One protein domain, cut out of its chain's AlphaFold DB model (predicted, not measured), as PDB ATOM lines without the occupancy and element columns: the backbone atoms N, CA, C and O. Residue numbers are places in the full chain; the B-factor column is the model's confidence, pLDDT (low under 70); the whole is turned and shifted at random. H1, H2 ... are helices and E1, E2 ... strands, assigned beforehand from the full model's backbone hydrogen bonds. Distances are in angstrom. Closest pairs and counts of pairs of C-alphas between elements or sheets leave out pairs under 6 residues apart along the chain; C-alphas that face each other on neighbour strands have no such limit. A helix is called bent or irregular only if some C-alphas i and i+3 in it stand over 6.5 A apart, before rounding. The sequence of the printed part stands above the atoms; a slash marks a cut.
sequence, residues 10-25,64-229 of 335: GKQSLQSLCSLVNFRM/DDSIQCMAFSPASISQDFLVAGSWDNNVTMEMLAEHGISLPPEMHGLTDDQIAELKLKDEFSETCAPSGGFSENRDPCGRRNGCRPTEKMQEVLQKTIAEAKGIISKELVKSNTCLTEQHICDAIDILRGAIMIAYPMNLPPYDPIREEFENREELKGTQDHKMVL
ATOM      1  N   GLY A  10     214.631 168.618 154.961       33.00
ATOM      2  CA  GLY A  10     215.542 167.514 154.605       33.00
ATOM      3  C   GLY A  10     216.080 166.642 155.749       33.00
ATOM      4  O   GLY A  10     216.936 165.793 155.520       33.00
ATOM      5  N   LYS A  11     215.663 166.872 157.001       39.84
ATOM      6  CA  LYS A  11     216.291 166.243 158.187       39.84
ATOM      7  C   LYS A  11     215.653 164.917 158.601       39.84
ATOM      8  O   LYS A  11     216.347 164.058 159.135       39.84
ATOM      9  N   GLN A  12     214.350 164.772 158.370       44.59
ATOM     10  CA  GLN A  12     213.573 163.576 158.713       44.59
ATOM     11  C   GLN A  12     213.384 162.649 157.504       44.59
ATOM     12  O   GLN A  12     213.250 161.444 157.676       44.59
ATOM     13  N   SER A  13     213.498 163.185 156.283       48.09
ATOM     14  CA  SER A  13     213.349 162.438 155.031       48.09
ATOM     15  C   SER A  13     214.327 161.264 154.922       48.09
ATOM     16  O   SER A  13     213.904 160.150 154.662       48.09
ATOM     17  N   LEU A  14     215.620 161.466 155.195       47.41
ATOM     18  CA  LEU A  14     216.628 160.396 155.131       47.41
ATOM     19  C   LEU A  14     216.425 159.277 156.160       47.41
ATOM     20  O   LEU A  14     216.726 158.127 155.857       47.41
ATOM     21  N   GLN A  15     215.967 159.614 157.366       49.94
ATOM     22  CA  GLN A  15     215.725 158.642 158.440       49.94
ATOM     23  C   GLN A  15     214.467 157.832 158.153       49.94
ATOM     24  O   GLN A  15     214.538 156.611 158.154       49.94
ATOM     25  N   SER A  16     213.383 158.521 157.787       47.88
ATOM     26  CA  SER A  16     212.142 157.927 157.291       47.88
ATOM     27  C   SER A  16     212.454 156.937 156.161       47.88
ATOM     28  O   SER A  16     212.125 155.763 156.234       47.88
ATOM     29  N   LEU A  17     213.284 157.332 155.191       49.31
ATOM     30  CA  LEU A  17     213.713 156.449 154.106       49.31
ATOM     31  C   LEU A  17     214.594 155.272 154.564       49.31
ATOM     32  O   LEU A  17     214.447 154.162 154.058       49.31
ATOM     33  N   CYS A  18     215.506 155.480 155.518       46.88
ATOM     34  CA  CYS A  18     216.325 154.396 156.067       46.88
ATOM     35  C   CYS A  18     215.500 153.388 156.884       46.88
ATOM     36  O   CYS A  18     215.808 152.198 156.817       46.88
ATOM     37  N   SER A  19     214.472 153.845 157.604       48.78
ATOM     38  CA  SER A  19     213.533 153.006 158.361       48.78
ATOM     39  C   SER A  19     212.645 152.192 157.415       48.78
ATOM     40  O   SER A  19     212.738 150.963 157.387       48.78
ATOM     41  N   LEU A  20     211.949 152.877 156.497       50.97
ATOM     42  CA  LEU A  20     211.045 152.300 155.490       50.97
ATOM     43  C   LEU A  20     211.682 151.198 154.633       50.97
ATOM     44  O   LEU A  20     210.999 150.291 154.145       50.97
ATOM     45  N   VAL A  21     212.993 151.308 154.410       39.91
ATOM     46  CA  VAL A  21     213.748 150.512 153.442       39.91
ATOM     47  C   VAL A  21     214.838 149.658 154.118       39.91
ATOM     48  O   VAL A  21     215.592 148.960 153.442       39.91
ATOM     49  N   ASN A  22     214.924 149.647 155.453       47.03
ATOM     50  CA  ASN A  22     215.947 148.909 156.212       47.03
ATOM     51  C   ASN A  22     217.391 149.223 155.748       47.03
ATOM     52  O   ASN A  22     218.257 148.350 155.622       47.03
ATOM     53  N   PHE A  23     217.667 150.492 155.433       34.56
ATOM     54  CA  PHE A  23     218.989 150.942 155.006       34.56
ATOM     55  C   PHE A  23     219.805 151.419 156.215       34.56
ATOM     56  O   PHE A  23     219.769 152.585 156.599       34.56
ATOM     57  N   ARG A  24     220.588 150.523 156.830       35.91
ATOM     58  CA  ARG A  24     221.465 150.888 157.958       35.91
ATOM     59  C   ARG A  24     222.774 151.543 157.475       35.91
ATOM     60  O   ARG A  24     223.672 150.891 156.918       35.91
ATOM     61  N   MET A  25     222.967 152.829 157.787       28.86
ATOM     62  CA  MET A  25     224.313 153.410 157.876       28.86
ATOM     63  C   MET A  25     224.998 152.867 159.134       28.86
ATOM     64  O   MET A  25     224.932 153.459 160.203       28.86
ATOM     65  N   ASP A  64     215.139 137.510 164.933       58.44
ATOM     66  CA  ASP A  64     216.228 137.564 163.938       58.44
ATOM     67  C   ASP A  64     217.352 138.571 164.274       58.44
ATOM     68  O   ASP A  64     218.434 138.520 163.683       58.44
ATOM     69  N   ASP A  65     217.118 139.499 165.210       61.66
ATOM     70  CA  ASP A  65     218.108 140.475 165.699       61.66
ATOM     71  C   ASP A  65     218.497 140.170 167.165       61.66
ATOM     72  O   ASP A  65     218.003 139.245 167.811       61.66
ATOM     73  N   SER A  66     219.433 140.943 167.705       63.56
ATOM     74  CA  SER A  66     219.972 140.763 169.054       63.56
ATOM     75  C   SER A  66     218.868 140.850 170.119       63.56
ATOM     76  O   SER A  66     218.073 141.784 170.129       63.56
ATOM     77  N   ILE A  67     218.860 139.925 171.078       63.56
ATOM     78  CA  ILE A  67     217.925 139.935 172.214       63.56
ATOM     79  C   ILE A  67     218.488 140.845 173.321       63.56
ATOM     80  O   ILE A  67     219.636 140.681 173.736       63.56
ATOM     81  N   GLN A  68     217.709 141.819 173.805       60.47
ATOM     82  CA  GLN A  68     218.118 142.742 174.880       60.47
ATOM     83  C   GLN A  68     217.736 142.250 176.267       60.47
ATOM     84  O   GLN A  68     218.491 142.413 177.227       60.47
ATOM     85  N   CYS A  69     216.525 141.719 176.388       57.81
ATOM     86  CA  CYS A  69     215.956 141.322 177.660       57.81
ATOM     87  C   CYS A  69     215.167 140.031 177.498       57.81
ATOM     88  O   CYS A  69     214.580 139.765 176.452       57.81
ATOM     89  N   MET A  70     215.172 139.225 178.551       72.94
ATOM     90  CA  MET A  70     214.352 138.032 178.663       72.94
ATOM     91  C   MET A  70     213.703 138.037 180.042       72.94
ATOM     92  O   MET A  70     214.360 138.372 181.030       72.94
ATOM     93  N   ALA A  71     212.423 137.692 180.112       68.38
ATOM     94  CA  ALA A  71     211.672 137.600 181.355       68.38
ATOM     95  C   ALA A  71     210.810 136.337 181.350       68.38
ATOM     96  O   ALA A  71     210.132 136.045 180.366       68.38
ATOM     97  N   PHE A  72     210.836 135.604 182.459       80.12
ATOM     98  CA  PHE A  72     209.941 134.472 182.683       80.12
ATOM     99  C   PHE A  72     208.631 134.936 183.322       80.12
ATOM    100  O   PHE A  72     208.599 135.965 184.008       80.12
ATOM    101  N   SER A  73     207.559 134.165 183.133       72.25
ATOM    102  CA  SER A  73     206.317 134.375 183.869       72.25
ATOM    103  C   SER A  73     206.559 134.286 185.384       72.25
ATOM    104  O   SER A  73     207.382 133.500 185.858       72.25
ATOM    105  N   PRO A  74     205.861 135.109 186.184       76.94
ATOM    106  CA  PRO A  74     205.927 135.007 187.633       76.94
ATOM    107  C   PRO A  74     205.321 133.679 188.106       76.94
ATOM    108  O   PRO A  74     204.337 133.202 187.542       76.94
ATOM    109  N   ALA A  75     205.841 133.138 189.214       76.25
ATOM    110  CA  ALA A  75     205.424 131.852 189.801       76.25
ATOM    111  C   ALA A  75     203.941 131.778 190.234       76.25
ATOM    112  O   ALA A  75     203.469 130.744 190.699       76.25
ATOM    113  N   SER A  76     203.203 132.882 190.114       80.50
ATOM    114  CA  SER A  76     201.759 132.969 190.323       80.50
ATOM    115  C   SER A  76     200.926 132.375 189.178       80.50
ATOM    116  O   SER A  76     199.724 132.196 189.354       80.50
ATOM    117  N   ILE A  77     201.525 132.096 188.014       75.88
ATOM    118  CA  ILE A  77     200.857 131.515 186.840       75.88
ATOM    119  C   ILE A  77     201.330 130.064 186.678       75.88
ATOM    120  O   ILE A  77     202.515 129.781 186.800       75.88
ATOM    121  N   SER A  78     200.412 129.130 186.405       65.12
ATOM    122  CA  SER A  78     200.715 127.690 186.319       65.12
ATOM    123  C   SER A  78     201.439 127.255 185.036       65.12
ATOM    124  O   SER A  78     201.674 126.065 184.852       65.12
ATOM    125  N   GLN A  79     201.726 128.186 184.127       63.12
ATOM    126  CA  GLN A  79     202.393 127.947 182.848       63.12
ATOM    127  C   GLN A  79     203.647 128.823 182.752       63.12
ATOM    128  O   GLN A  79     203.612 130.018 183.069       63.12
ATOM    129  N   ASP A  80     204.740 128.214 182.294       67.50
ATOM    130  CA  ASP A  80     206.024 128.875 182.087       67.50
ATOM    131  C   ASP A  80     206.025 129.575 180.723       67.50
ATOM    132  O   ASP A  80     206.031 128.929 179.674       67.50
ATOM    133  N   PHE A  81     206.014 130.906 180.735       67.00
ATOM    134  CA  PHE A  81     206.155 131.733 179.539       67.00
ATOM    135  C   PHE A  81     207.525 132.402 179.550       67.00
ATOM    136  O   PHE A  81     207.967 132.890 180.590       67.00
ATOM    137  N   LEU A  82     208.176 132.458 178.390       69.81
ATOM    138  CA  LEU A  82     209.403 133.217 178.178       69.81
ATOM    139  C   LEU A  82     209.099 134.365 177.217       69.81
ATOM    140  O   LEU A  82     208.701 134.136 176.079       69.81
ATOM    141  N   VAL A  83     209.302 135.595 177.676       58.06
ATOM    142  CA  VAL A  83     209.202 136.803 176.855       58.06
ATOM    143  C   VAL A  83     210.614 137.274 176.545       58.06
ATOM    144  O   VAL A  83     211.387 137.521 177.469       58.06
ATOM    145  N   ALA A  84     210.952 137.414 175.265       56.19
ATOM    146  CA  ALA A  84     212.220 137.973 174.812       56.19
ATOM    147  C   ALA A  84     211.965 139.295 174.076       56.19
ATOM    148  O   ALA A  84     211.172 139.345 173.143       56.19
ATOM    149  N   GLY A  85     212.631 140.368 174.502       46.41
ATOM    150  CA  GLY A  85     212.631 141.652 173.806       46.41
ATOM    151  C   GLY A  85     213.803 141.720 172.834       46.41
ATOM    152  O   GLY A  85     214.960 141.706 173.263       46.41
ATOM    153  N   SER A  86     213.505 141.788 171.539       56.06
ATOM    154  CA  SER A  86     214.478 141.911 170.449       56.06
ATOM    155  C   SER A  86     214.591 143.357 169.943       56.06
ATOM    156  O   SER A  86     213.779 144.216 170.277       56.06
ATOM    157  N   TRP A  87     215.649 143.645 169.177       49.31
ATOM    158  CA  TRP A  87     215.890 144.934 168.502       49.31
ATOM    159  C   TRP A  87     215.047 145.144 167.232       49.31
ATOM    160  O   TRP A  87     215.246 146.139 166.532       49.31
ATOM    161  N   ASP A  88     214.118 144.249 166.908       43.19
ATOM    162  CA  ASP A  88     213.293 144.293 165.703       43.19
ATOM    163  C   ASP A  88     212.158 145.333 165.789       43.19
ATOM    164  O   ASP A  88     210.995 145.081 165.493       43.19
ATOM    165  N   ASN A  89     212.520 146.588 166.058       45.38
ATOM    166  CA  ASN A  89     211.719 147.753 165.672       45.38
ATOM    167  C   ASN A  89     211.791 148.018 164.154       45.38
ATOM    168  O   ASN A  89     211.645 149.152 163.710       45.38
ATOM    169  N   ASN A  90     212.038 146.993 163.338       49.88
ATOM    170  CA  ASN A  90     212.069 147.133 161.890       49.88
ATOM    171  C   ASN A  90     210.626 147.223 161.379       49.88
ATOM    172  O   ASN A  90     209.987 146.210 161.120       49.88
ATOM    173  N   VAL A  91     210.113 148.440 161.220       54.00
ATOM    174  CA  VAL A  91     208.873 148.681 160.483       54.00
ATOM    175  C   VAL A  91     209.241 148.791 159.010       54.00
ATOM    176  O   VAL A  91     209.569 149.859 158.508       54.00
ATOM    177  N   THR A  92     209.226 147.670 158.297       68.00
ATOM    178  CA  THR A  92     209.580 147.672 156.877       68.00
ATOM    179  C   THR A  92     208.331 147.625 156.008       68.00
ATOM    180  O   THR A  92     207.356 146.929 156.303       68.00
ATOM    181  N   MET A  93     208.368 148.309 154.863       79.81
ATOM    182  CA  MET A  93     207.365 148.078 153.815       79.81
ATOM    183  C   MET A  93     207.408 146.642 153.265       79.81
ATOM    184  O   MET A  93     206.456 146.199 152.629       79.81
ATOM    185  N   GLU A  94     208.478 145.895 153.541       82.00
ATOM    186  CA  GLU A  94     208.565 144.456 153.272       82.00
ATOM    187  C   GLU A  94     207.554 143.690 154.145       82.00
ATOM    188  O   GLU A  94     206.745 142.935 153.611       82.00
ATOM    189  N   MET A  95     207.472 143.996 155.448       82.50
ATOM    190  CA  MET A  95     206.430 143.442 156.325       82.50
ATOM    191  C   MET A  95     205.018 143.871 155.909       82.50
ATOM    192  O   MET A  95     204.073 143.101 156.053       82.50
ATOM    193  N   LEU A  96     204.849 145.074 155.345       86.94
ATOM    194  CA  LEU A  96     203.569 145.498 154.758       86.94
ATOM    195  C   LEU A  96     203.174 144.648 153.549       86.94
ATOM    196  O   LEU A  96     201.998 144.316 153.391       86.94
ATOM    197  N   ALA A  97     204.143 144.283 152.712       87.38
ATOM    198  CA  ALA A  97     203.915 143.403 151.575       87.38
ATOM    199  C   ALA A  97     203.613 141.956 152.009       87.38
ATOM    200  O   ALA A  97     202.853 141.269 151.330       87.38
ATOM    201  N   GLU A  98     204.170 141.489 153.130       87.62
ATOM    202  CA  GLU A  98     204.027 140.102 153.595       87.62
ATOM    203  C   GLU A  98     202.843 139.866 154.538       87.62
ATOM    204  O   GLU A  98     202.206 138.814 154.444       87.62
ATOM    205  N   HIS A  99     202.523 140.829 155.406       86.38
ATOM    206  CA  HIS A  99     201.580 140.656 156.517       86.38
ATOM    207  C   HIS A  99     200.436 141.680 156.557       86.38
ATOM    208  O   HIS A  99     199.548 141.549 157.392       86.38
ATOM    209  N   GLY A 100     200.401 142.676 155.665       87.56
ATOM    210  CA  GLY A 100     199.320 143.673 155.655       87.56
ATOM    211  C   GLY A 100     199.530 144.809 156.655       87.56
ATOM    212  O   GLY A 100     200.645 145.015 157.116       87.56
ATOM    213  N   ILE A 101     198.496 145.598 156.942       89.12
ATOM    214  CA  ILE A 101     198.578 146.817 157.774       89.12
ATOM    215  C   ILE A 101     198.858 146.508 159.257       89.12
ATOM    216  O   ILE A 101     198.590 145.403 159.736       89.12
ATOM    217  N   SER A 102     199.395 147.485 159.997       87.94
ATOM    218  CA  SER A 102     199.544 147.379 161.455       87.94
ATOM    219  C   SER A 102     198.184 147.252 162.141       87.94
ATOM    220  O   SER A 102     197.207 147.872 161.720       87.94
ATOM    221  N   LEU A 103     198.136 146.484 163.228       87.69
ATOM    222  CA  LEU A 103     197.008 146.498 164.151       87.69
ATOM    223  C   LEU A 103     197.027 147.785 164.995       87.69
ATOM    224  O   LEU A 103     198.064 148.452 165.096       87.69
ATOM    225  N   PRO A 104     195.888 148.162 165.599       85.75
ATOM    226  CA  PRO A 104     195.852 149.226 166.587       85.75
ATOM    227  C   PRO A 104     196.774 148.922 167.784       85.75
ATOM    228  O   PRO A 104     196.844 147.767 168.214       85.75
ATOM    229  N   PRO A 105     197.406 149.940 168.402       83.44
ATOM    230  CA  PRO A 105     198.291 149.751 169.555       83.44
ATOM    231  C   PRO A 105     197.662 148.986 170.727       83.44
ATOM    232  O   PRO A 105     198.361 148.274 171.442       83.44
ATOM    233  N   GLU A 106     196.346 149.108 170.906       83.44
ATOM    234  CA  GLU A 106     195.571 148.421 171.948       83.44
ATOM    235  C   GLU A 106     195.457 146.908 171.719       83.44
ATOM    236  O   GLU A 106     195.215 146.159 172.660       83.44
ATOM    237  N   MET A 107     195.623 146.461 170.471       80.94
ATOM    238  CA  MET A 107     195.490 145.063 170.056       80.94
ATOM    239  C   MET A 107     196.841 144.343 169.949       80.94
ATOM    240  O   MET A 107     196.875 143.124 169.788       80.94
ATOM    241  N   HIS A 108     197.959 145.066 170.052       82.31
ATOM    242  CA  HIS A 108     199.294 144.481 169.962       82.31
ATOM    243  C   HIS A 108     199.580 143.522 171.125       82.31
ATOM    244  O   HIS A 108     199.474 143.890 172.294       82.31
ATOM    245  N   GLY A 109     200.009 142.299 170.800       74.19
ATOM    246  CA  GLY A 109     200.403 141.291 171.791       74.19
ATOM    247  C   GLY A 109     199.242 140.592 172.507       74.19
ATOM    248  O   GLY A 109     199.490 139.806 173.421       74.19
ATOM    249  N   LEU A 110     197.996 140.854 172.102       79.44
ATOM    250  CA  LEU A 110     196.826 140.091 172.536       79.44
ATOM    251  C   LEU A 110     196.583 138.911 171.592       79.44
ATOM    252  O   LEU A 110     196.840 138.996 170.392       79.44
ATOM    253  N   THR A 111     196.060 137.808 172.128       80.06
ATOM    254  CA  THR A 111     195.600 136.688 171.296       80.06
ATOM    255  C   THR A 111     194.224 136.978 170.696       80.06
ATOM    256  O   THR A 111     193.442 137.749 171.254       80.06
ATOM    257  N   ASP A 112     193.888 136.315 169.586       78.31
ATOM    258  CA  ASP A 112     192.575 136.445 168.933       78.31
ATOM    259  C   ASP A 112     191.405 136.206 169.908       78.31
ATOM    260  O   ASP A 112     190.395 136.909 169.860       78.31
ATOM    261  N   ASP A 113     191.565 135.254 170.833       82.06
ATOM    262  CA  ASP A 113     190.565 134.935 171.857       82.06
ATOM    263  C   ASP A 113     190.368 136.098 172.841       82.06
ATOM    264  O   ASP A 113     189.235 136.455 173.171       82.06
ATOM    265  N   GLN A 114     191.464 136.736 173.269       80.81
ATOM    266  CA  GLN A 114     191.422 137.905 174.151       80.81
ATOM    267  C   GLN A 114     190.806 139.114 173.447       80.81
ATOM    268  O   GLN A 114     190.016 139.843 174.044       80.81
ATOM    269  N   ILE A 115     191.123 139.313 172.165       82.25
ATOM    270  CA  ILE A 115     190.530 140.366 171.333       82.25
ATOM    271  C   ILE A 115     189.012 140.164 171.225       82.25
ATOM    272  O   ILE A 115     188.247 141.119 171.395       82.25
ATOM    273  N   ALA A 116     188.564 138.924 171.002       81.75
ATOM    274  CA  ALA A 116     187.147 138.581 170.930       81.75
ATOM    275  C   ALA A 116     186.422 138.772 172.276       81.75
ATOM    276  O   ALA A 116     185.298 139.281 172.298       81.75
ATOM    277  N   GLU A 117     187.063 138.417 173.394       86.88
ATOM    278  CA  GLU A 117     186.526 138.604 174.748       86.88
ATOM    279  C   GLU A 117     186.392 140.090 175.114       86.88
ATOM    280  O   GLU A 117     185.340 140.529 175.589       86.88
ATOM    281  N   LEU A 118     187.430 140.877 174.815       83.25
ATOM    282  CA  LEU A 118     187.471 142.325 175.035       83.25
ATOM    283  C   LEU A 118     186.640 143.108 174.006       83.25
ATOM    284  O   LEU A 118     186.415 144.305 174.184       83.25
ATOM    285  N   LYS A 119     186.142 142.434 172.959       81.50
ATOM    286  CA  LYS A 119     185.365 143.009 171.846       81.50
ATOM    287  C   LYS A 119     186.078 144.177 171.163       81.50
ATOM    288  O   LYS A 119     185.422 145.101 170.678       81.50
ATOM    289  N   LEU A 120     187.407 144.120 171.122       82.12
ATOM    290  CA  LEU A 120     188.226 145.087 170.402       82.12
ATOM    291  C   LEU A 120     188.023 144.866 168.902       82.12
ATOM    292  O   LEU A 120     188.025 143.731 168.421       82.12
ATOM    293  N   LYS A 121     187.791 145.950 168.166       78.56
ATOM    294  CA  LYS A 121     187.595 145.920 166.717       78.56
ATOM    295  C   LYS A 121     188.498 146.944 166.068       78.56
ATOM    296  O   LYS A 121     188.551 148.088 166.508       78.56
ATOM    297  N   ASP A 122     189.146 146.527 164.993       80.81
ATOM    298  CA  ASP A 122     189.905 147.429 164.148       80.81
ATOM    299  C   ASP A 122     188.959 148.137 163.165       80.81
ATOM    300  O   ASP A 122     188.483 147.542 162.195       80.81
ATOM    301  N   GLU A 123     188.687 149.416 163.424       81.12
ATOM    302  CA  GLU A 123     187.850 150.280 162.580       81.12
ATOM    303  C   GLU A 123     188.470 150.555 161.197       81.12
ATOM    304  O   GLU A 123     187.757 150.834 160.229       81.12
ATOM    305  N   PHE A 124     189.797 150.463 161.081       82.75
ATOM    306  CA  PHE A 124     190.525 150.760 159.849       82.75
ATOM    307  C   PHE A 124     190.772 149.516 158.996       82.75
ATOM    308  O   PHE A 124     191.073 149.662 157.812       82.75
ATOM    309  N   SER A 125     190.563 148.314 159.540       78.62
ATOM    310  CA  SER A 125     190.715 147.045 158.813       78.62
ATOM    311  C   SER A 125     189.907 146.981 157.508       78.62
ATOM    312  O   SER A 125     190.433 146.567 156.476       78.62
ATOM    313  N   GLU A 126     188.652 147.440 157.525       79.31
ATOM    314  CA  GLU A 126     187.770 147.438 156.349       79.31
ATOM    315  C   GLU A 126     188.052 148.616 155.407       79.31
ATOM    316  O   GLU A 126     187.982 148.483 154.184       79.31
ATOM    317  N   THR A 127     188.389 149.777 155.969       83.50
ATOM    318  CA  THR A 127     188.580 151.018 155.202       83.50
ATOM    319  C   THR A 127     189.921 151.030 154.468       83.50
ATOM    320  O   THR A 127     190.006 151.483 153.326       83.50
ATOM    321  N   CYS A 128     190.971 150.512 155.105       83.00
ATOM    322  CA  CYS A 128     192.342 150.479 154.600       83.00
ATOM    323  C   CYS A 128     192.684 149.124 153.958       83.00
ATOM    324  O   CYS A 128     193.827 148.671 154.020       83.00
ATOM    325  N   ALA A 129     191.705 148.469 153.329       84.94
ATOM    326  CA  ALA A 129     191.928 147.212 152.628       84.94
ATOM    327  C   ALA A 129     192.799 147.410 151.366       84.94
ATOM    328  O   ALA A 129     192.669 148.424 150.665       84.94
ATOM    329  N   PRO A 130     193.673 146.442 151.035       87.25
ATOM    330  CA  PRO A 130     194.512 146.527 149.849       87.25
ATOM    331  C   PRO A 130     193.690 146.453 148.555       87.25
ATOM    332  O   PRO A 130     192.676 145.754 148.444       87.25
ATOM    333  N   SER A 131     194.166 147.162 147.534       84.75
ATOM    334  CA  SER A 131     193.558 147.192 146.208       84.75
ATOM    335  C   SER A 131     193.634 145.816 145.543       84.75
ATOM    336  O   SER A 131     194.703 145.217 145.409       84.75
ATOM    337  N   GLY A 132     192.480 145.308 145.107       81.56
ATOM    338  CA  GLY A 132     192.373 143.993 144.472       81.56
ATOM    339  C   GLY A 132     192.262 142.813 145.443       81.56
ATOM    340  O   GLY A 132     192.411 141.678 144.994       81.56
ATOM    341  N   GLY A 133     191.982 143.059 146.728       86.12
ATOM    342  CA  GLY A 133     191.750 142.024 147.739       86.12
ATOM    343  C   GLY A 133     193.006 141.620 148.514       86.12
ATOM    344  O   GLY A 133     194.097 142.141 148.277       86.12
ATOM    345  N   PHE A 134     192.831 140.692 149.458       87.00
ATOM    346  CA  PHE A 134     193.892 140.212 150.341       87.00
ATOM    347  C   PHE A 134     193.913 138.681 150.445       87.00
ATOM    348  O   PHE A 134     192.919 138.000 150.188       87.00
ATOM    349  N   SER A 135     195.070 138.159 150.837       88.06
ATOM    350  CA  SER A 135     195.294 136.780 151.272       88.06
ATOM    351  C   SER A 135     195.664 136.782 152.755       88.06
ATOM    352  O   SER A 135     196.251 137.749 153.233       88.06
ATOM    353  N   GLU A 136     195.310 135.740 153.501       86.19
ATOM    354  CA  GLU A 136     195.655 135.661 154.923       86.19
ATOM    355  C   GLU A 136     197.082 135.122 155.089       86.19
ATOM    356  O   GLU A 136     197.415 134.042 154.599       86.19
ATOM    357  N   ASN A 137     197.932 135.887 155.768       85.62
ATOM    358  CA  ASN A 137     199.264 135.476 156.189       85.62
ATOM    359  C   ASN A 137     199.595 136.132 157.531       85.62
ATOM    360  O   ASN A 137     200.013 137.290 157.583       85.62
ATOM    361  N   ARG A 138     199.384 135.386 158.614       81.94
ATOM    362  CA  ARG A 138     199.555 135.902 159.972       81.94
ATOM    363  C   ARG A 138     200.998 136.303 160.239       81.94
ATOM    364  O   ARG A 138     201.939 135.636 159.816       81.94
ATOM    365  N   ASP A 139     201.134 137.407 160.950       79.38
ATOM    366  CA  ASP A 139     202.412 137.946 161.379       79.38
ATOM    367  C   ASP A 139     202.961 137.135 162.566       79.38
ATOM    368  O   ASP A 139     202.265 137.024 163.582       79.38
ATOM    369  N   PRO A 140     204.191 136.590 162.486       76.06
ATOM    370  CA  PRO A 140     204.831 135.915 163.611       76.06
ATOM    371  C   PRO A 140     204.934 136.781 164.871       76.06
ATOM    372  O   PRO A 140     204.870 136.244 165.975       76.06
ATOM    373  N   CYS A 141     205.075 138.105 164.725       66.69
ATOM    374  CA  CYS A 141     205.201 139.019 165.861       66.69
ATOM    375  C   CYS A 141     203.856 139.574 166.366       66.69
ATOM    376  O   CYS A 141     203.828 140.275 167.378       66.69
ATOM    377  N   GLY A 142     202.738 139.247 165.703       74.62
ATOM    378  CA  GLY A 142     201.390 139.637 166.132       74.62
ATOM    379  C   GLY A 142     201.143 141.151 166.159       74.62
ATOM    380  O   GLY A 142     200.301 141.623 166.925       74.62
ATOM    381  N   ARG A 143     201.896 141.929 165.369       79.88
ATOM    382  CA  ARG A 143     201.757 143.393 165.285       79.88
ATOM    383  C   ARG A 143     200.922 143.821 164.085       79.88
ATOM    384  O   ARG A 143     200.313 144.884 164.116       79.88
ATOM    385  N   ARG A 144     200.887 143.018 163.021       85.25
ATOM    386  CA  ARG A 144     200.102 143.276 161.804       85.25
ATOM    387  C   ARG A 144     198.872 142.382 161.724       85.25
ATOM    388  O   ARG A 144     198.809 141.319 162.335       85.25
ATOM    389  N   ASN A 145     197.881 142.825 160.955       82.19
ATOM    390  CA  ASN A 145     196.575 142.170 160.883       82.19
ATOM    391  C   ASN A 145     196.569 140.858 160.078       82.19
ATOM    392  O   ASN A 145     195.585 140.124 160.104       82.19
ATOM    393  N   GLY A 146     197.646 140.558 159.353       83.69
ATOM    394  CA  GLY A 146     197.769 139.362 158.526       83.69
ATOM    395  C   GLY A 146     197.033 139.443 157.185       83.69
ATOM    396  O   GLY A 146     196.991 138.453 156.454       83.69
ATOM    397  N   CYS A 147     196.458 140.595 156.822       85.94
ATOM    398  CA  CYS A 147     195.776 140.804 155.542       85.94
ATOM    399  C   CYS A 147     196.788 141.186 154.456       85.94
ATOM    400  O   CYS A 147     196.911 142.346 154.055       85.94
ATOM    401  N   ARG A 148     197.518 140.191 153.961       88.94
ATOM    402  CA  ARG A 148     198.546 140.346 152.930       88.94
ATOM    403  C   ARG A 148     197.942 140.804 151.591       88.94
ATOM    404  O   ARG A 148     197.006 140.158 151.112       88.94
ATOM    405  N   PRO A 149     198.489 141.837 150.923       90.06
ATOM    406  CA  PRO A 149     198.057 142.255 149.583       90.06
ATOM    407  C   PRO A 149     198.153 141.142 148.532       90.06
ATOM    408  O   PRO A 149     198.913 140.192 148.691       90.06
ATOM    409  N   THR A 150     197.453 141.273 147.407       91.81
ATOM    410  CA  THR A 150     197.602 140.358 146.258       91.81
ATOM    411  C   THR A 150     199.047 140.312 145.739       91.81
ATOM    412  O   THR A 150     199.735 141.329 145.739       91.81
ATOM    413  N   GLU A 151     199.498 139.160 145.226       91.00
ATOM    414  CA  GLU A 151     200.871 138.925 144.725       91.00
ATOM    415  C   GLU A 151     201.374 140.027 143.776       91.00
ATOM    416  O   GLU A 151     202.464 140.563 143.957       91.00
ATOM    417  N   LYS A 152     200.527 140.475 142.840       90.69
ATOM    418  CA  LYS A 152     200.846 141.588 141.930       90.69
ATOM    419  C   LYS A 152     201.216 142.876 142.666       90.69
ATOM    420  O   LYS A 152     202.089 143.609 142.220       90.69
ATOM    421  N   MET A 153     200.528 143.170 143.764       90.31
ATOM    422  CA  MET A 153     200.749 144.388 144.535       90.31
ATOM    423  C   MET A 153     201.984 144.276 145.425       90.31
ATOM    424  O   MET A 153     202.715 145.247 145.599       90.31
ATOM    425  N   GLN A 154     202.270 143.074 145.918       90.25
ATOM    426  CA  GLN A 154     203.519 142.800 146.619       90.25
ATOM    427  C   GLN A 154     204.721 142.973 145.704       90.25
ATOM    428  O   GLN A 154     205.693 143.598 146.105       90.25
ATOM    429  N   GLU A 155     204.642 142.491 144.460       91.56
ATOM    430  CA  GLU A 155     205.699 142.726 143.478       91.56
ATOM    431  C   GLU A 155     205.932 144.221 143.241       91.56
ATOM    432  O   GLU A 155     207.076 144.645 143.099       91.56
ATOM    433  N   VAL A 156     204.866 145.028 143.187       92.12
ATOM    434  CA  VAL A 156     204.978 146.490 143.051       92.12
ATOM    435  C   VAL A 156     205.695 147.083 144.267       92.12
ATOM    436  O   VAL A 156     206.661 147.828 144.096       92.12
ATOM    437  N   LEU A 157     205.293 146.712 145.486       90.56
ATOM    438  CA  LEU A 157     205.951 147.163 146.717       90.56
ATOM    439  C   LEU A 157     207.429 146.733 146.756       90.56
ATOM    440  O   LEU A 157     208.307 147.564 146.946       90.56
ATOM    441  N   GLN A 158     207.742 145.471 146.476       90.88
ATOM    442  CA  GLN A 158     209.119 144.965 146.485       90.88
ATOM    443  C   GLN A 158     210.005 145.624 145.418       90.88
ATOM    444  O   GLN A 158     211.150 145.978 145.702       90.88
ATOM    445  N   LYS A 159     209.489 145.833 144.198       92.62
ATOM    446  CA  LYS A 159     210.231 146.512 143.120       92.62
ATOM    447  C   LYS A 159     210.532 147.965 143.481       92.62
ATOM    448  O   LYS A 159     211.667 148.399 143.318       92.62
ATOM    449  N   THR A 160     209.550 148.686 144.014       91.50
ATOM    450  CA  THR A 160     209.721 150.091 144.424       91.50
ATOM    451  C   THR A 160     210.659 150.233 145.626       91.50
ATOM    452  O   THR A 160     211.486 151.142 145.648       91.50
ATOM    453  N   ILE A 161     210.633 149.287 146.573       88.19
ATOM    454  CA  ILE A 161     211.619 149.197 147.662       88.19
ATOM    455  C   ILE A 161     213.026 148.990 147.091       88.19
ATOM    456  O   ILE A 161     213.958 149.690 147.486       88.19
ATOM    457  N   ALA A 162     213.204 148.055 146.153       87.62
ATOM    458  CA  ALA A 162     214.501 147.799 145.527       87.62
ATOM    459  C   ALA A 162     215.021 149.013 144.735       87.62
ATOM    460  O   ALA A 162     216.214 149.320 144.786       87.62
ATOM    461  N   GLU A 163     214.135 149.735 144.050       90.00
ATOM    462  CA  GLU A 163     214.457 150.979 143.351       90.00
ATOM    463  C   GLU A 163     214.916 152.072 144.327       90.00
ATOM    464  O   GLU A 163     216.004 152.630 144.158       90.00
ATOM    465  N   ALA A 164     214.165 152.305 145.410       88.56
ATOM    466  CA  ALA A 164     214.544 153.249 146.459       88.56
ATOM    467  C   ALA A 164     215.884 152.870 147.128       88.56
ATOM    468  O   ALA A 164     216.736 153.738 147.338       88.56
ATOM    469  N   LYS A 165     216.127 151.570 147.385       85.75
ATOM    470  CA  LYS A 165     217.432 151.046 147.852       85.75
ATOM    471  C   LYS A 165     218.551 151.408 146.884       85.75
ATOM    472  O   LYS A 165     219.619 151.836 147.323       85.75
ATOM    473  N   GLY A 166     218.318 151.250 145.583       83.81
ATOM    474  CA  GLY A 166     219.281 151.576 144.533       83.81
ATOM    475  C   GLY A 166     219.703 153.046 144.560       83.81
ATOM    476  O   GLY A 166     220.904 153.333 144.532       83.81
ATOM    477  N   ILE A 167     218.735 153.957 144.712       86.44
ATOM    478  CA  ILE A 167     218.938 155.420 144.724       86.44
ATOM    479  C   ILE A 167     219.801 155.891 145.908       86.44
ATOM    480  O   ILE A 167     220.442 156.935 145.820       86.44
ATOM    481  N   ILE A 168     219.855 155.146 147.015       81.94
ATOM    482  CA  ILE A 168     220.564 155.567 148.247       81.94
ATOM    483  C   ILE A 168     221.765 154.666 148.548       81.94
ATOM    484  O   ILE A 168     222.557 154.921 149.459       81.94
ATOM    485  N   SER A 169     221.940 153.614 147.755       79.06
ATOM    486  CA  SER A 169     222.949 152.591 147.968       79.06
ATOM    487  C   SER A 169     224.369 153.159 148.107       79.06
ATOM    488  O   SER A 169     224.796 154.091 147.421       79.06
ATOM    489  N   LYS A 170     225.174 152.510 148.959       79.50
ATOM    490  CA  LYS A 170     226.616 152.808 149.096       79.50
ATOM    491  C   LYS A 170     227.386 152.557 147.792       79.50
ATOM    492  O   LYS A 170     228.511 153.028 147.631       79.50
ATOM    493  N   GLU A 171     226.792 151.816 146.861       82.31
ATOM    494  CA  GLU A 171     227.368 151.507 145.555       82.31
ATOM    495  C   GLU A 171     227.510 152.748 144.671       82.31
ATOM    496  O   GLU A 171     228.436 152.811 143.858       82.31
ATOM    497  N   LEU A 172     226.709 153.794 144.912       82.31
ATOM    498  CA  LEU A 172     226.827 155.074 144.209       82.31
ATOM    499  C   LEU A 172     228.223 155.694 144.346       82.31
ATOM    500  O   LEU A 172     228.743 156.264 143.384       82.31
ATOM    501  N   VAL A 173     228.898 155.472 145.478       82.31
ATOM    502  CA  VAL A 173     230.277 155.933 145.717       82.31
ATOM    503  C   VAL A 173     231.276 155.292 144.743       82.31
ATOM    504  O   VAL A 173     232.272 155.921 144.368       82.31
ATOM    505  N   LYS A 174     231.023 154.051 144.301       84.94
ATOM    506  CA  LYS A 174     231.848 153.363 143.292       84.94
ATOM    507  C   LYS A 174     231.641 153.983 141.910       84.94
ATOM    508  O   LYS A 174     232.614 154.173 141.186       84.94
ATOM    509  N   SER A 175     230.402 154.360 141.591       84.38
ATOM    510  CA  SER A 175     230.034 155.033 140.335       84.38
ATOM    511  C   SER A 175     230.425 156.520 140.271       84.38
ATOM    512  O   SER A 175     230.297 157.137 139.221       84.38
ATOM    513  N   ASN A 176     230.935 157.091 141.371       82.31
ATOM    514  CA  ASN A 176     231.214 158.525 141.545       82.31
ATOM    515  C   ASN A 176     229.985 159.436 141.338       82.31
ATOM    516  O   ASN A 176     230.139 160.616 141.025       82.31
ATOM    517  N   THR A 177     228.780 158.909 141.552       85.81
ATOM    518  CA  THR A 177     227.541 159.697 141.560       85.81
ATOM    519  C   THR A 177     227.348 160.297 142.951       85.81
ATOM    520  O   THR A 177     227.496 159.597 143.955       85.81
ATOM    521  N   CYS A 178     227.063 161.597 143.038       83.06
ATOM    522  CA  CYS A 178     226.788 162.254 144.313       83.06
ATOM    523  C   CYS A 178     225.330 162.040 144.740       83.06
ATOM    524  O   CYS A 178     224.418 162.118 143.924       83.06
ATOM    525  N   LEU A 179     225.112 161.805 146.035       84.81
ATOM    526  CA  LEU A 179     223.773 161.792 146.617       84.81
ATOM    527  C   LEU A 179     223.371 163.232 146.971       84.81
ATOM    528  O   LEU A 179     224.134 163.945 147.625       84.81
ATOM    529  N   THR A 180     222.185 163.655 146.541       87.00
ATOM    530  CA  THR A 180     221.619 164.987 146.792       87.00
ATOM    531  C   THR A 180     220.295 164.860 147.541       87.00
ATOM    532  O   THR A 180     219.680 163.796 147.540       87.00
ATOM    533  N   GLU A 181     219.841 165.947 148.171       83.62
ATOM    534  CA  GLU A 181     218.540 165.992 148.861       83.62
ATOM    535  C   GLU A 181     217.372 165.653 147.920       83.62
ATOM    536  O   GLU A 181     216.427 164.989 148.331       83.62
ATOM    537  N   GLN A 182     217.475 166.030 146.641       88.75
ATOM    538  CA  GLN A 182     216.462 165.727 145.626       88.75
ATOM    539  C   GLN A 182     216.288 164.221 145.429       88.75
ATOM    540  O   GLN A 182     215.170 163.737 145.503       88.75
ATOM    541  N   HIS A 183     217.388 163.467 145.320       86.19
ATOM    542  CA  HIS A 183     217.326 162.006 145.187       86.19
ATOM    543  C   HIS A 183     216.622 161.328 146.367       86.19
ATOM    544  O   HIS A 183     215.971 160.302 146.195       86.19
ATOM    545  N   ILE A 184     216.737 161.905 147.565       85.00
ATOM    546  CA  ILE A 184     216.059 161.398 148.760       85.00
ATOM    547  C   ILE A 184     214.564 161.694 148.671       85.00
ATOM    548  O   ILE A 184     213.766 160.790 148.893       85.00
ATOM    549  N   CYS A 185     214.173 162.923 148.325       85.75
ATOM    550  CA  CYS A 185     212.763 163.263 148.132       85.75
ATOM    551  C   CYS A 185     212.112 162.393 147.050       85.75
ATOM    552  O   CYS A 185     211.061 161.810 147.305       85.75
ATOM    553  N   ASP A 186     212.777 162.227 145.906       89.06
ATOM    554  CA  ASP A 186     212.295 161.398 144.798       89.06
ATOM    555  C   ASP A 186     212.075 159.946 145.249       89.06
ATOM    556  O   ASP A 186     211.039 159.349 144.963       89.06
ATOM    557  N   ALA A 187     213.013 159.386 146.019       87.00
ATOM    558  CA  ALA A 187     212.880 158.039 146.559       87.00
ATOM    559  C   ALA A 187     211.718 157.916 147.567       87.00
ATOM    560  O   ALA A 187     211.007 156.916 147.531       87.00
ATOM    561  N   ILE A 188     211.452 158.921 148.412       86.94
ATOM    562  CA  ILE A 188     210.259 158.921 149.288       86.94
ATOM    563  C   ILE A 188     208.977 158.972 148.463       86.94
ATOM    564  O   ILE A 188     208.020 158.264 148.770       86.94
ATOM    565  N   ASP A 189     208.941 159.799 147.423       90.00
ATOM    566  CA  ASP A 189     207.743 159.978 146.608       90.00
ATOM    567  C   ASP A 189     207.429 158.731 145.768       90.00
ATOM    568  O   ASP A 189     206.256 158.378 145.626       90.00
ATOM    569  N   ILE A 190     208.449 157.988 145.318       90.50
ATOM    570  CA  ILE A 190     208.284 156.650 144.716       90.50
ATOM    571  C   ILE A 190     207.600 155.697 145.707       90.50
ATOM    572  O   ILE A 190     206.636 155.018 145.349       90.50
ATOM    573  N   LEU A 191     208.058 155.673 146.963       89.81
ATOM    574  CA  LEU A 191     207.505 154.800 148.002       89.81
ATOM    575  C   LEU A 191     206.069 155.191 148.384       89.81
ATOM    576  O   LEU A 191     205.195 154.329 148.487       89.81
ATOM    577  N   ARG A 192     205.787 156.494 148.514       90.19
ATOM    578  CA  ARG A 192     204.424 157.011 148.723       90.19
ATOM    579  C   ARG A 192     203.503 156.632 147.569       90.19
ATOM    580  O   ARG A 192     202.388 156.174 147.804       90.19
ATOM    581  N   GLY A 193     203.975 156.783 146.331       91.31
ATOM    582  CA  GLY A 193     203.243 156.375 145.137       91.31
ATOM    583  C   GLY A 193     202.897 154.887 145.166       91.31
ATOM    584  O   GLY A 193     201.747 154.523 144.931       91.31
ATOM    585  N   ALA A 194     203.852 154.032 145.540       91.12
ATOM    586  CA  ALA A 194     203.635 152.592 145.673       91.12
ATOM    587  C   ALA A 194     202.538 152.254 146.697       91.12
ATOM    588  O   ALA A 194     201.654 151.443 146.416       91.12
ATOM    589  N   ILE A 195     202.543 152.925 147.855       90.75
ATOM    590  CA  ILE A 195     201.503 152.749 148.877       90.75
ATOM    591  C   ILE A 195     200.152 153.231 148.382       90.75
ATOM    592  O   ILE A 195     199.172 152.539 148.607       90.75
ATOM    593  N   MET A 196     200.067 154.354 147.670       90.94
ATOM    594  CA  MET A 196     198.788 154.819 147.119       90.94
ATOM    595  C   MET A 196     198.196 153.840 146.095       90.94
ATOM    596  O   MET A 196     196.977 153.727 145.985       90.94
ATOM    597  N   ILE A 197     199.042 153.113 145.357       91.75
ATOM    598  CA  ILE A 197     198.601 152.071 144.418       91.75
ATOM    599  C   ILE A 197     198.112 150.832 145.186       91.75
ATOM    600  O   ILE A 197     197.083 150.252 144.832       91.75
ATOM    601  N   ALA A 198     198.832 150.440 146.241       89.94
ATOM    602  CA  ALA A 198     198.500 149.275 147.055       89.94
ATOM    603  C   ALA A 198     197.306 149.502 147.993       89.94
ATOM    604  O   ALA A 198     196.483 148.608 148.158       89.94
ATOM    605  N   TYR A 199     197.191 150.700 148.553       90.88
ATOM    606  CA  TYR A 199     196.237 151.118 149.575       90.88
ATOM    607  C   TYR A 199     195.666 152.499 149.202       90.88
ATOM    608  O   TYR A 199     196.169 153.533 149.650       90.88
ATOM    609  N   PRO A 200     194.596 152.554 148.386       87.69
ATOM    610  CA  PRO A 200     194.058 153.811 147.855       87.69
ATOM    611  C   PRO A 200     193.460 154.724 148.934       87.69
ATOM    612  O   PRO A 200     193.448 155.941 148.770       87.69
ATOM    613  N   MET A 201     193.006 154.148 150.052       87.38
ATOM    614  CA  MET A 201     192.507 154.890 151.221       87.38
ATOM    615  C   MET A 201     193.621 155.287 152.202       87.38
ATOM    616  O   MET A 201     193.335 155.809 153.280       87.38
ATOM    617  N   ASN A 202     194.886 155.100 151.800       86.31
ATOM    618  CA  ASN A 202     196.078 155.251 152.629       86.31
ATOM    619  C   ASN A 202     196.109 154.242 153.798       86.31
ATOM    620  O   ASN A 202     195.150 153.510 154.046       86.31
ATOM    621  N   LEU A 203     197.238 154.166 154.496       90.00
ATOM    622  CA  LEU A 203     197.405 153.310 155.673       90.00
ATOM    623  C   LEU A 203     196.694 153.916 156.898       90.00
ATOM    624  O   LEU A 203     196.436 155.125 156.908       90.00
ATOM    625  N   PRO A 204     196.383 153.136 157.944       89.75
ATOM    626  CA  PRO A 204     195.821 153.673 159.181       89.75
ATOM    627  C   PRO A 204     196.710 154.769 159.806       89.75
ATOM    628  O   PRO A 204     197.931 154.709 159.667       89.75
ATOM    629  N   PRO A 205     196.145 155.777 160.503       87.56
ATOM    630  CA  PRO A 205     196.925 156.879 161.081       87.56
ATOM    631  C   PRO A 205     197.988 156.461 162.103       87.56
ATOM    632  O   PRO A 205     198.968 157.176 162.248       87.56
ATOM    633  N   TYR A 206     197.769 155.342 162.797       84.50
ATOM    634  CA  TYR A 206     198.686 154.762 163.785       84.50
ATOM    635  C   TYR A 206     199.684 153.770 163.166       84.50
ATOM    636  O   TYR A 206     200.483 153.174 163.887       84.50
ATOM    637  N   ASP A 207     199.601 153.503 161.854       86.50
ATOM    638  CA  ASP A 207     200.564 152.624 161.198       86.50
ATOM    639  C   ASP A 207     201.926 153.336 161.168       86.50
ATOM    640  O   ASP A 207     202.002 154.455 160.642       86.50
ATOM    641  N   PRO A 208     203.008 152.720 161.678       82.25
ATOM    642  CA  PRO A 208     204.282 153.419 161.790       82.25
ATOM    643  C   PRO A 208     204.835 153.867 160.430       82.25
ATOM    644  O   PRO A 208     205.457 154.917 160.339       82.25
ATOM    645  N   ILE A 209     204.522 153.146 159.342       85.19
ATOM    646  CA  ILE A 209     204.908 153.536 157.975       85.19
ATOM    647  C   ILE A 209     204.287 154.891 157.615       85.19
ATOM    648  O   ILE A 209     204.923 155.750 157.002       85.19
ATOM    649  N   ARG A 210     203.023 155.110 157.992       86.38
ATOM    650  CA  ARG A 210     202.331 156.373 157.728       86.38
ATOM    651  C   ARG A 210     202.850 157.495 158.615       86.38
ATOM    652  O   ARG A 210     203.050 158.607 158.120       86.38
ATOM    653  N   GLU A 211     203.078 157.206 159.890       84.06
ATOM    654  CA  GLU A 211     203.666 158.161 160.829       84.06
ATOM    655  C   GLU A 211     205.046 158.637 160.355       84.06
ATOM    656  O   GLU A 211     205.331 159.838 160.425       84.06
ATOM    657  N   GLU A 212     205.850 157.733 159.784       80.88
ATOM    658  CA  GLU A 212     207.143 158.026 159.159       80.88
ATOM    659  C   GLU A 212     206.997 158.941 157.932       80.88
ATOM    660  O   GLU A 212     207.742 159.915 157.799       80.88
ATOM    661  N   PHE A 213     206.028 158.699 157.038       83.38
ATOM    662  CA  PHE A 213     205.816 159.564 155.865       83.38
ATOM    663  C   PHE A 213     205.294 160.960 156.211       83.38
ATOM    664  O   PHE A 213     205.576 161.917 155.476       83.38
ATOM    665  N   GLU A 214     204.500 161.067 157.275       83.88
ATOM    666  CA  GLU A 214     203.874 162.308 157.739       83.88
ATOM    667  C   GLU A 214     204.713 163.028 158.811       83.88
ATOM    668  O   GLU A 214     204.343 164.121 159.243       83.88
ATOM    669  N   ASN A 215     205.858 162.454 159.202       75.69
ATOM    670  CA  ASN A 215     206.753 162.941 160.256       75.69
ATOM    671  C   ASN A 215     206.044 163.173 161.604       75.69
ATOM    672  O   ASN A 215     206.340 164.139 162.316       75.69
ATOM    673  N   ARG A 216     205.078 162.311 161.941       76.25
ATOM    674  CA  ARG A 216     204.356 162.339 163.225       76.25
ATOM    675  C   ARG A 216     204.945 161.399 164.274       76.25
ATOM    676  O   ARG A 216     204.487 161.420 165.408       76.25
ATOM    677  N   GLU A 217     205.961 160.631 163.901       69.81
ATOM    678  CA  GLU A 217     206.640 159.677 164.772       69.81
ATOM    679  C   GLU A 217     207.170 160.313 166.071       69.81
ATOM    680  O   GLU A 217     207.878 161.330 166.089       69.81
ATOM    681  N   GLU A 218     206.858 159.673 167.196       67.56
ATOM    682  CA  GLU A 218     207.388 160.061 168.497       67.56
ATOM    683  C   GLU A 218     208.712 159.347 168.780       67.56
ATOM    684  O   GLU A 218     208.784 158.304 169.422       67.56
ATOM    685  N   LEU A 219     209.813 159.962 168.356       66.81
ATOM    686  CA  LEU A 219     211.159 159.424 168.581       66.81
ATOM    687  C   LEU A 219     211.694 159.647 170.007       66.81
ATOM    688  O   LEU A 219     212.893 159.538 170.233       66.81
ATOM    689  N   LYS A 220     210.890 160.072 170.988       64.38
ATOM    690  CA  LYS A 220     211.413 160.374 172.333       64.38
ATOM    691  C   LYS A 220     211.568 159.093 173.151       64.38
ATOM    692  O   LYS A 220     210.608 158.375 173.377       64.38
ATOM    693  N   GLY A 221     212.773 158.854 173.668       63.44
ATOM    694  CA  GLY A 221     213.075 157.685 174.507       63.44
ATOM    695  C   GLY A 221     213.497 156.434 173.725       63.44
ATOM    696  O   GLY A 221     214.083 155.530 174.314       63.44
ATOM    697  N   THR A 222     213.305 156.420 172.406       65.69
ATOM    698  CA  THR A 222     213.738 155.353 171.491       65.69
ATOM    699  C   THR A 222     215.227 155.462 171.134       65.69
ATOM    700  O   THR A 222     215.822 156.544 171.161       65.69
ATOM    701  N   GLN A 223     215.866 154.334 170.788       61.75
ATOM    702  CA  GLN A 223     217.245 154.314 170.265       61.75
ATOM    703  C   GLN A 223     217.373 155.141 168.979       61.75
ATOM    704  O   GLN A 223     218.380 155.828 168.804       61.75
ATOM    705  N   ASP A 224     216.330 155.168 168.151       64.31
ATOM    706  CA  ASP A 224     216.284 155.916 166.889       64.31
ATOM    707  C   ASP A 224     216.476 157.416 167.109       64.31
ATOM    708  O   ASP A 224     217.149 158.089 166.323       64.31
ATOM    709  N   HIS A 225     216.063 157.928 168.279       69.69
ATOM    710  CA  HIS A 225     216.369 159.291 168.695       69.69
ATOM    711  C   HIS A 225     217.855 159.613 168.609       69.69
ATOM    712  O   HIS A 225     218.209 160.754 168.328       69.69
ATOM    713  N   LYS A 226     218.731 158.645 168.922       68.62
ATOM    714  CA  LYS A 226     220.192 158.812 168.940       68.62
ATOM    715  C   LYS A 226     220.770 158.900 167.529       68.62
ATOM    716  O   LYS A 226     221.783 159.579 167.346       68.62
ATOM    717  N   MET A 227     220.113 158.263 166.562       69.44
ATOM    718  CA  MET A 227     220.515 158.243 165.154       69.44
ATOM    719  C   MET A 227     220.128 159.530 164.423       69.44
ATOM    720  O   MET A 227     220.799 159.918 163.467       69.44
ATOM    721  N   VAL A 228     219.113 160.251 164.909       72.25
ATOM    722  CA  VAL A 228     218.768 161.575 164.379       72.25
ATOM    723  C   VAL A 228     219.869 162.580 164.726       72.25
ATOM    724  O   VAL A 228     220.157 162.852 165.894       72.25
ATOM    725  N   LEU A 229     220.501 163.146 163.701       75.00
ATOM    726  CA  LEU A 229     221.579 164.121 163.831       75.00
ATOM    727  C   LEU A 229     221.144 165.439 163.201       75.00
ATOM    728  O   LEU A 229     221.098 165.577 161.981       75.00
TER     729      LEU A 229
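What this domain is: This is residues 10 to 25 and 64 to 229 of the 335 residues of the protein "Putative UPF0769 protein C21orf59-like" of Penaeus vannamei (UniProt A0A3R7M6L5). A strand hairpin of E1 and E2 reaches away from a helical body, in which the two longest helices, H5 and H7, lie side by side and run opposite ways; H1 packs on H7, H2 packs on H5, and H8 packs on H1. A second, much smaller hairpin of E3 and E4 lies near the beginning of H5, with H3 and H4 in a loop-rich region, while the tip of the first hairpin, residues 74 to 79, and the turn at residues 171 to 177, which holds H6, stick out at opposite ends of the longest axis. The printed part has 182 residues, with nine named helices and four named strands in the order H1 E1 E2 H2 H3 H4 E3 E4 H5 H6 H7 H8 H9. The two sheets, E1 - E2 and E3 - E4, are antiparallel, and the class is mostly helix. The whole is compact, with a radius of gyration of the C-alphas of 18.2 A, yet elongated, spanning 62 by 39 by 26 A.

Where its parts are: E1 is residues 67 to 72, 14.3 A long, from C-alpha 67 at (217.925, 139.935, 172.214), and E2 is residues 82 to 86, 12.7 A long. The other strands are E3, residues 134 to 136, and E4, residues 147 to 149. H5, residues 151 to 168, is 26.0 A long and begins with C-alpha 151 at (200.871, 138.925, 144.725). H7, residues 181 to 198, is 26.2 A long and ends with C-alpha 198 at (198.500, 149.275, 147.055). H1, residues 10 to 20, is 15.9 A long; it is irregular, but only just, with C-alphas 11 and 14 at 6.6 A. H2 is residues 93 to 99, H3 residues 112 to 118 and H8 residues 208 to 214. The four-residue helices are H4, residues 124 to 127, H6, residues 172 to 175, and H9, residues 224 to 227.

How they stand to each other: E1 and E2 form an antiparallel hairpin with 163 degrees between their directions; N 71 and O 83 are 2.8 A apart, and N 85 and O 69 are 2.8 A apart, within hydrogen-bond range. E1 is apart from H5 and H7. E3 and E4 form an antiparallel hairpin at 133 degrees, with N 135 and O 148 at 2.8 A. The closest C-alphas of H2 and E4, those of His 99 and Arg 148, are 4.7 A apart. H2 touches H5, with residues 153 to 161 of H5 alone, at a shallow tilt of 22 degrees, opposite ways; the closest C-alphas, of Ala 97 and Gln 154, are 5.0 A apart. H5 and H7 touch at a shallow tilt of 4 degrees, opposite ways, closest at the C-alphas of Ala 164 and Ala 187, 5.1 A. H1 touches H7, with residues 181 to 188 of H7 alone, at a steep tilt of 46 degrees, the same way; the closest C-alphas, of Leu 17 and Ile 188, are 6.4 A apart. H1 touches H8 at a shallow tilt of 23 degrees, opposite ways, closest at the C-alphas of Ser 16 and Glu 212, 5.3 A. H5 and H6 meet only through their link. H3, H4 and H9 touch no helix; H9 is only just apart from H1, at 8.3 A. Every O i to N i+4 pair is within hydrogen-bond range in H2, H3, H5, H7 and H8, and 5 of 7 are in H1; H4, H6 and H9 are too short for such a pair.

The domain as a whole: The two C-alphas farthest apart are those of Ser 76 and Asn 176, at 62.4 A. Residues 26 to 63 are not printed, and C-alphas 25 and 64 are 18.8 A apart across this cut. Of the links that are printed whole, H2 to H3 is long, with 12 residues. The mean pLDDT of the printed part is 76.6; 50 residues are under 70, among them residues 10 to 25, 78 to 92 and 217 to 227.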